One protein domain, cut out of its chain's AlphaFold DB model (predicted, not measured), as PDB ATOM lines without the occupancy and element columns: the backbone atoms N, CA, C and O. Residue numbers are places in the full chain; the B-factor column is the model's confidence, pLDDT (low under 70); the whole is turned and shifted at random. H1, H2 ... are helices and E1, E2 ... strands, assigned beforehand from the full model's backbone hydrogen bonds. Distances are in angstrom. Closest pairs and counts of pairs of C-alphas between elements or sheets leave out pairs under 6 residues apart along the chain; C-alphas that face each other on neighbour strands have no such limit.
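What this domain is: This is residues 6 to 61 of the 122 residues of an uncharacterized protein of Sarcina sp (UniProt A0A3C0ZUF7). A strongly twisted sheet of four strands makes one layer, and a single helix, H1, packs over one of its faces, running along the strands; no named helix covers the other face. The chain goes back and forth through the sheet from E1 to E4 before it reaches H1, and the loop between E2 and E3 makes one end of the longest axis. The printed part has 56 residues, with four named strands and then one named helix, in the order E1 E2 E3 E4 H1; the sheet has that same order of strands and is antiparallel throughout, and the class is mixed, helices and strands. The whole is compact, with a radius of gyration of the C-alphas of 10.4 A and spans of 32 by 25 by 14 A.

Where its parts are: Start at Lys 6 and go on to C-alpha 12 at (214.165, 185.457, 153.006), where E1 begins; it holds residues 12 to 16 and is 12.6 A long. After a tight link you come to E2, residues 19 to 24, 15.2 A. A short link of 7 residues leads to E3, residues 32 to 36, 13.3 A, which ends at C-alpha 36, (218.002, 188.304, 162.223). E4, residues 42 to 47, spans 12.3 A. Then H1, residues 50 to 61, runs 16.6 A to C-alpha 61 at (227.400, 182.058, 170.081).

How they stand to each other: Look first at the sheet, a meander, in which each strand is the antiparallel neighbour of the one before. In the hairpin of E1 and E2, at 137 degrees, N 14 and O 21 are within hydrogen-bond range at 2.9 A. In the hairpin of E2 and E3, at 148 degrees, find N 22 and O 34 at 2.8 A. In the hairpin of E3 and E4, at 166 degrees, find N 33 and O 47 at 2.8 A. E1 and E4 are the edge strands and are apart. H1 is on the sheet at a height over the sheet of 8.5 A, over E2 and E3; on the local plane its line and that of E3 stand at 21 degrees. The closest C-alphas of E3 and H1 are those of Val 35 and Cys 53, 6.3 A apart; those of E2 and H1 are Ile 21 and Cys 53, 6.7 A. In H1 every O i to N i+4 pair is within hydrogen-bond range.

The domain as a whole: The two C-alphas farthest apart, those of Arg 28 and Gln 61, are 31.8 A from each other. The printed part has no cut, and no link is long. The mean pLDDT of the printed part is 83.0; look for values under 70 at residues 25 to 30, in the link from E2 to E3.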
ATOM      1  N   LYS A   6     213.435 181.500 150.864       87.31
ATOM      2  CA  LYS A   6     212.351 181.890 151.762       87.31
ATOM      3  C   LYS A   6     212.046 180.730 152.708       87.31
ATOM      4  O   LYS A   6     211.898 179.592 152.262       87.31
ATOM      5  N   TYR A   7     211.993 181.008 154.003       87.19
ATOM      6  CA  TYR A   7     211.728 180.028 155.053       87.19
ATOM      7  C   TYR A   7     210.257 180.051 155.477       87.19
ATOM      8  O   TYR A   7     209.512 180.977 155.156       87.19
ATOM      9  N   LYS A   8     209.826 179.015 156.213       83.94
ATOM     10  CA  LYS A   8     208.433 178.866 156.677       83.94
ATOM     11  C   LYS A   8     207.962 180.020 157.571       83.94
ATOM     12  O   LYS A   8     206.775 180.306 157.592       83.94
ATOM     13  N   ASN A   9     208.884 180.688 158.261       82.38
ATOM     14  CA  ASN A   9     208.628 181.876 159.081       82.38
ATOM     15  C   ASN A   9     208.593 183.187 158.266       82.38
ATOM     16  O   ASN A   9     208.619 184.264 158.841       82.38
ATOM     17  N   GLY A  10     208.564 183.120 156.930       83.50
ATOM     18  CA  GLY A  10     208.460 184.292 156.056       83.50
ATOM     19  C   GLY A  10     209.788 184.983 155.736       83.50
ATOM     20  O   GLY A  10     209.843 185.726 154.757       83.50
ATOM     21  N   ILE A  11     210.862 184.683 156.474       85.50
ATOM     22  CA  ILE A  11     212.187 185.294 156.301       85.50
ATOM     23  C   ILE A  11     212.823 184.826 154.986       85.50
ATOM     24  O   ILE A  11     212.804 183.636 154.663       85.50
ATOM     25  N   TYR A  12     213.407 185.750 154.222       87.88
ATOM     26  CA  TYR A  12     214.165 185.457 153.006       87.88
ATOM     27  C   TYR A  12     215.652 185.715 153.238       87.88
ATOM     28  O   TYR A  12     216.057 186.842 153.491       87.88
ATOM     29  N   GLY A  13     216.482 184.675 153.151       88.38
ATOM     30  CA  GLY A  13     217.894 184.816 153.499       88.38
ATOM     31  C   GLY A  13     218.702 183.528 153.409       88.38
ATOM     32  O   GLY A  13     218.252 182.499 152.890       88.38
ATOM     33  N   ILE A  14     219.909 183.577 153.958       90.50
ATOM     34  CA  ILE A  14     220.768 182.416 154.200       90.50
ATOM     35  C   ILE A  14     220.658 182.046 155.677       90.50
ATOM     36  O   ILE A  14     220.849 182.893 156.536       90.50
ATOM     37  N   ARG A  15     220.374 180.779 155.990       90.12
ATOM     38  CA  ARG A  15     220.362 180.305 157.379       90.12
ATOM     39  C   ARG A  15     221.769 179.892 157.780       90.12
ATOM     40  O   ARG A  15     222.386 179.093 157.074       90.12
ATOM     41  N   TYR A  16     222.234 180.403 158.912       89.00
ATOM     42  CA  TYR A  16     223.543 180.101 159.479       89.00
ATOM     43  C   TYR A  16     223.434 180.003 161.000       89.00
ATOM     44  O   TYR A  16     222.942 180.925 161.639       89.00
ATOM     45  N   SER A  17     223.813 178.852 161.557       86.75
ATOM     46  CA  SER A  17     223.827 178.572 163.004       86.75
ATOM     47  C   SER A  17     222.578 179.009 163.791       86.75
ATOM     48  O   SER A  17     222.668 179.417 164.939       86.75
ATOM     49  N   GLY A  18     221.386 178.922 163.189       86.19
ATOM     50  CA  GLY A  18     220.120 179.307 163.835       86.19
ATOM     51  C   GLY A  18     219.646 180.736 163.550       86.19
ATOM     52  O   GLY A  18     218.473 181.019 163.772       86.19
ATOM     53  N   TYR A  19     220.497 181.572 162.959       90.12
ATOM     54  CA  TYR A  19     220.178 182.922 162.495       90.12
ATOM     55  C   TYR A  19     219.921 182.949 160.985       90.12
ATOM     56  O   TYR A  19     220.206 181.983 160.260       90.12
ATOM     57  N   TYR A  20     219.402 184.074 160.504       90.62
ATOM     58  CA  TYR A  20     219.205 184.357 159.091       90.62
ATOM     59  C   TYR A  20     219.987 185.599 158.680       90.62
ATOM     60  O   TYR A  20     219.840 186.668 159.261       90.62
ATOM     61  N   ILE A  21     220.791 185.446 157.634       90.81
ATOM     62  CA  ILE A  21     221.496 186.526 156.955       90.81
ATOM     63  C   ILE A  21     220.588 186.998 155.823       90.81
ATOM     64  O   ILE A  21     220.374 186.276 154.839       90.81
ATOM     65  N   VAL A  22     220.004 188.172 156.005       89.50
ATOM     66  CA  VAL A  22     219.004 188.765 155.117       89.50
ATOM     67  C   VAL A  22     219.688 189.869 154.317       89.50
ATOM     68  O   VAL A  22     220.378 190.689 154.910       89.50
ATOM     69  N   PRO A  23     219.561 189.905 152.983       87.25
ATOM     70  CA  PRO A  23     220.098 191.019 152.213       87.25
ATOM     71  C   PRO A  23     219.355 192.310 152.570       87.25
ATOM     72  O   PRO A  23     218.125 192.321 152.591       87.25
ATOM     73  N   GLU A  24     220.101 193.379 152.816       82.06
ATOM     74  CA  GLU A  24     219.555 194.726 152.923       82.06
ATOM     75  C   GLU A  24     219.295 195.292 151.525       82.06
ATOM     76  O   GLU A  24     220.143 195.199 150.631       82.06
ATOM     77  N   GLY A  25     218.118 195.893 151.346       65.75
ATOM     78  CA  GLY A  25     217.693 196.499 150.089       65.75
ATOM     79  C   GLY A  25     217.018 195.523 149.119       65.75
ATOM     80  O   GLY A  25     217.261 194.315 149.095       65.75
ATOM     81  N   GLU A  26     216.144 196.070 148.275       59.16
ATOM     82  CA  GLU A  26     215.430 195.314 147.247       59.16
ATOM     83  C   GLU A  26     216.108 195.446 145.870       59.16
ATOM     84  O   GLU A  26     216.578 196.509 145.454       59.16
ATOM     85  N   GLY A  27     216.146 194.347 145.112       59.44
ATOM     86  CA  GLY A  27     216.613 194.351 143.722       59.44
ATOM     87  C   GLY A  27     218.133 194.499 143.557       59.44
ATOM     88  O   GLY A  27     218.905 193.702 144.087       59.44
ATOM     89  N   ARG A  28     218.572 195.460 142.729       54.06
ATOM     90  CA  ARG A  28     219.989 195.649 142.337       54.06
ATOM     91  C   ARG A  28     220.803 196.531 143.293       54.06
ATOM     92  O   ARG A  28     222.004 196.660 143.089       54.06
ATOM     93  N   ARG A  29     220.183 197.142 144.307       57.81
ATOM     94  CA  ARG A  29     220.852 198.020 145.285       57.81
ATOM     95  C   ARG A  29     220.980 197.318 146.631       57.81
ATOM     96  O   ARG A  29     220.400 197.758 147.614       57.81
ATOM     97  N   LYS A  30     221.698 196.196 146.647       64.62
ATOM     98  CA  LYS A  30     222.072 195.569 147.914       64.62
ATOM     99  C   LYS A  30     223.170 196.406 148.547       64.62
ATOM    100  O   LYS A  30     224.252 196.493 147.974       64.62
ATOM    101  N   THR A  31     222.858 197.049 149.663       72.94
ATOM    102  CA  THR A  31     223.800 197.893 150.414       72.94
ATOM    103  C   THR A  31     224.530 197.114 151.498       72.94
ATOM    104  O   THR A  31     225.588 197.544 151.934       72.94
ATOM    105  N   GLY A  32     224.010 195.946 151.876       83.81
ATOM    106  CA  GLY A  32     224.622 195.095 152.882       83.81
ATOM    107  C   GLY A  32     223.752 193.900 153.247       83.81
ATOM    108  O   GLY A  32     222.913 193.435 152.462       83.81
ATOM    109  N   PHE A  33     223.971 193.393 154.451       87.38
ATOM    110  CA  PHE A  33     223.296 192.237 155.018       87.38
ATOM    111  C   PHE A  33     222.932 192.487 156.479       87.38
ATOM    112  O   PHE A  33     223.767 192.906 157.271       87.38
ATOM    113  N   HIS A  34     221.714 192.133 156.860       88.31
ATOM    114  CA  HIS A  34     221.288 192.085 158.250       88.31
ATOM    115  C   HIS A  34     221.399 190.666 158.796       88.31
ATOM    116  O   HIS A  34     221.254 189.681 158.064       88.31
ATOM    117  N   VAL A  35     221.576 190.555 160.108       90.38
ATOM    118  CA  VAL A  35     221.415 189.298 160.839       90.38
ATOM    119  C   VAL A  35     220.151 189.383 161.673       90.38
ATOM    120  O   VAL A  35     220.036 190.243 162.546       90.38
ATOM    121  N   VAL A  36     219.227 188.458 161.435       90.62
ATOM    122  CA  VAL A  36     218.002 188.304 162.223       90.62
ATOM    123  C   VAL A  36     217.959 186.934 162.893       90.62
ATOM    124  O   VAL A  36     218.532 185.960 162.394       90.62
ATOM    125  N   ASP A  37     217.287 186.842 164.033       89.88
ATOM    126  CA  ASP A  37     217.142 185.589 164.771       89.88
ATOM    127  C   ASP A  37     215.977 184.709 164.272       89.88
ATOM    128  O   ASP A  37     215.325 184.979 163.259       89.88
ATOM    129  N   GLY A  38     215.722 183.611 164.992       84.88
ATOM    130  CA  GLY A  38     214.639 182.658 164.728       84.88
ATOM    131  C   GLY A  38     213.240 183.279 164.626       84.88
ATOM    132  O   GLY A  38     212.412 182.790 163.847       84.88
ATOM    133  N   ASN A  39     213.013 184.352 165.384       86.12
ATOM    134  CA  ASN A  39     211.743 185.058 165.518       86.12
ATOM    135  C   ASN A  39     211.627 186.235 164.540       86.12
ATOM    136  O   ASN A  39     210.563 186.839 164.435       86.12
ATOM    137  N   GLY A  40     212.694 186.526 163.791       82.00
ATOM    138  CA  GLY A  40     212.759 187.663 162.880       82.00
ATOM    139  C   GLY A  40     213.165 188.966 163.563       82.00
ATOM    140  O   GLY A  40     213.020 190.021 162.950       82.00
ATOM    141  N   GLU A  41     213.686 188.917 164.792       88.38
ATOM    142  CA  GLU A  41     214.247 190.103 165.438       88.38
ATOM    143  C   GLU A  41     215.623 190.423 164.856       88.38
ATOM    144  O   GLU A  41     216.470 189.538 164.706       88.38
ATOM    145  N   LEU A  42     215.861 191.701 164.563       88.75
ATOM    146  CA  LEU A  42     217.157 192.203 164.122       88.75
ATOM    147  C   LEU A  42     218.180 192.109 165.262       88.75
ATOM    148  O   LEU A  42     217.938 192.610 166.358       88.75
ATOM    149  N   LYS A  43     219.323 191.467 164.998       90.06
ATOM    150  CA  LYS A  43     220.447 191.351 165.945       90.06
ATOM    151  C   LYS A  43     221.644 192.189 165.528       90.06
ATOM    152  O   LYS A  43     222.228 192.859 166.368       90.06
ATOM    153  N   TYR A  44     221.975 192.170 164.240       86.38
ATOM    154  CA  TYR A  44     223.031 193.008 163.682       86.38
ATOM    155  C   TYR A  44     222.535 193.684 162.419       86.38
ATOM    156  O   TYR A  44     221.948 193.033 161.548       86.38
ATOM    157  N   ASP A  45     222.779 194.984 162.353       84.19
ATOM    158  CA  ASP A  45     222.389 195.820 161.233       84.19
ATOM    159  C   ASP A  45     223.519 195.933 160.203       84.19
ATOM    160  O   ASP A  45     224.685 195.820 160.574       84.19
ATOM    161  N   THR A  46     223.154 196.105 158.933       72.31
ATOM    162  CA  THR A  46     224.008 196.458 157.783       72.31
ATOM    163  C   THR A  46     225.482 196.036 157.865       72.31
ATOM    164  O   THR A  46     226.355 196.784 158.295       72.31
ATOM    165  N   GLN A  47     225.770 194.828 157.388       81.75
ATOM    166  CA  GLN A  47     227.119 194.286 157.214       81.75
ATOM    167  C   GLN A  47     227.496 194.228 155.735       81.75
ATOM    168  O   GLN A  47     226.661 193.901 154.891       81.75
ATOM    169  N   GLU A  48     228.759 194.486 155.411       77.94
ATOM    170  CA  GLU A  48     229.223 194.552 154.020       77.94
ATOM    171  C   GLU A  48     229.220 193.182 153.332       77.94
ATOM    172  O   GLU A  48     228.913 193.067 152.141       77.94
ATOM    173  N   SER A  49     229.516 192.116 154.082       83.38
ATOM    174  CA  SER A  49     229.596 190.764 153.538       83.38
ATOM    175  C   SER A  49     228.859 189.716 154.372       83.38
ATOM    176  O   SER A  49     228.669 189.824 155.584       83.38
ATOM    177  N   ILE A  50     228.483 188.620 153.707       84.25
ATOM    178  CA  ILE A  50     227.913 187.435 154.365       84.25
ATOM    179  C   ILE A  50     228.906 186.856 155.384       84.25
ATOM    180  O   ILE A  50     228.487 186.289 156.392       84.25
ATOM    181  N   ASP A  51     230.211 186.959 155.123       83.56
ATOM    182  CA  ASP A  51     231.233 186.421 156.020       83.56
ATOM    183  C   ASP A  51     231.386 187.273 157.286       83.56
ATOM    184  O   ASP A  51     231.624 186.711 158.355       83.56
ATOM    185  N   ASP A  52     231.118 188.580 157.213       83.75
ATOM    186  CA  ASP A  52     230.992 189.443 158.395       83.75
ATOM    187  C   ASP A  52     229.783 189.073 159.239       83.75
ATOM    188  O   ASP A  52     229.903 188.882 160.449       83.75
ATOM    189  N   CYS A  53     228.636 188.828 158.603       85.88
ATOM    190  CA  CYS A  53     227.470 188.315 159.315       85.88
ATOM    191  C   CYS A  53     227.762 186.985 160.020       85.88
ATOM    192  O   CYS A  53     227.393 186.802 161.179       85.88
ATOM    193  N   LYS A  54     228.424 186.037 159.341       86.19
ATOM    194  CA  LYS A  54     228.804 184.754 159.957       86.19
ATOM    195  C   LYS A  54     229.766 184.950 161.122       86.19
ATOM    196  O   LYS A  54     229.634 184.249 162.120       86.19
ATOM    197  N   TRP A  55     230.722 185.866 160.993       85.12
ATOM    198  CA  TRP A  55     231.656 186.208 162.058       85.12
ATOM    199  C   TRP A  55     230.920 186.708 163.301       85.12
ATOM    200  O   TRP A  55     231.123 186.160 164.381       85.12
ATOM    201  N   LEU A  56     230.007 187.669 163.140       85.31
ATOM    202  CA  LEU A  56     229.197 188.191 164.240       85.31
ATOM    203  C   LEU A  56     228.352 187.094 164.894       85.31
ATOM    204  O   LEU A  56     228.362 186.967 166.113       85.31
ATOM    205  N   ILE A  57     227.704 186.242 164.094       87.62
ATOM    206  CA  ILE A  57     226.936 185.098 164.608       87.62
ATOM    207  C   ILE A  57     227.830 184.143 165.412       87.62
ATOM    208  O   ILE A  57     227.441 183.696 166.489       87.62
ATOM    209  N   ASN A  58     229.030 183.834 164.914       86.31
ATOM    210  CA  ASN A  58     229.967 182.969 165.627       86.31
ATOM    211  C   ASN A  58     230.437 183.613 166.935       86.31
ATOM    212  O   ASN A  58     230.514 182.924 167.945       86.31
ATOM    213  N   CYS A  59     230.730 184.914 166.937       81.69
ATOM    214  CA  CYS A  59     231.120 185.655 168.136       81.69
ATOM    215  C   CYS A  59     229.990 185.730 169.168       81.69
ATOM    216  O   CYS A  59     230.256 185.645 170.365       81.69
ATOM    217  N   GLU A  60     228.740 185.854 168.726       83.75
ATOM    218  CA  GLU A  60     227.569 185.863 169.604       83.75
ATOM    219  C   GLU A  60     227.408 184.521 170.324       83.75
ATOM    220  O   GLU A  60     227.246 184.476 171.544       83.75
ATOM    221  N   GLN A  61     227.528 183.424 169.571       83.75
ATOM    222  CA  GLN A  61     227.400 182.058 170.081       83.75
ATOM    223  C   GLN A  61     228.647 181.542 170.802       83.75
ATOM    224  O   GLN A  61     228.574 180.513 171.473       83.75
TER     225      GLN A  61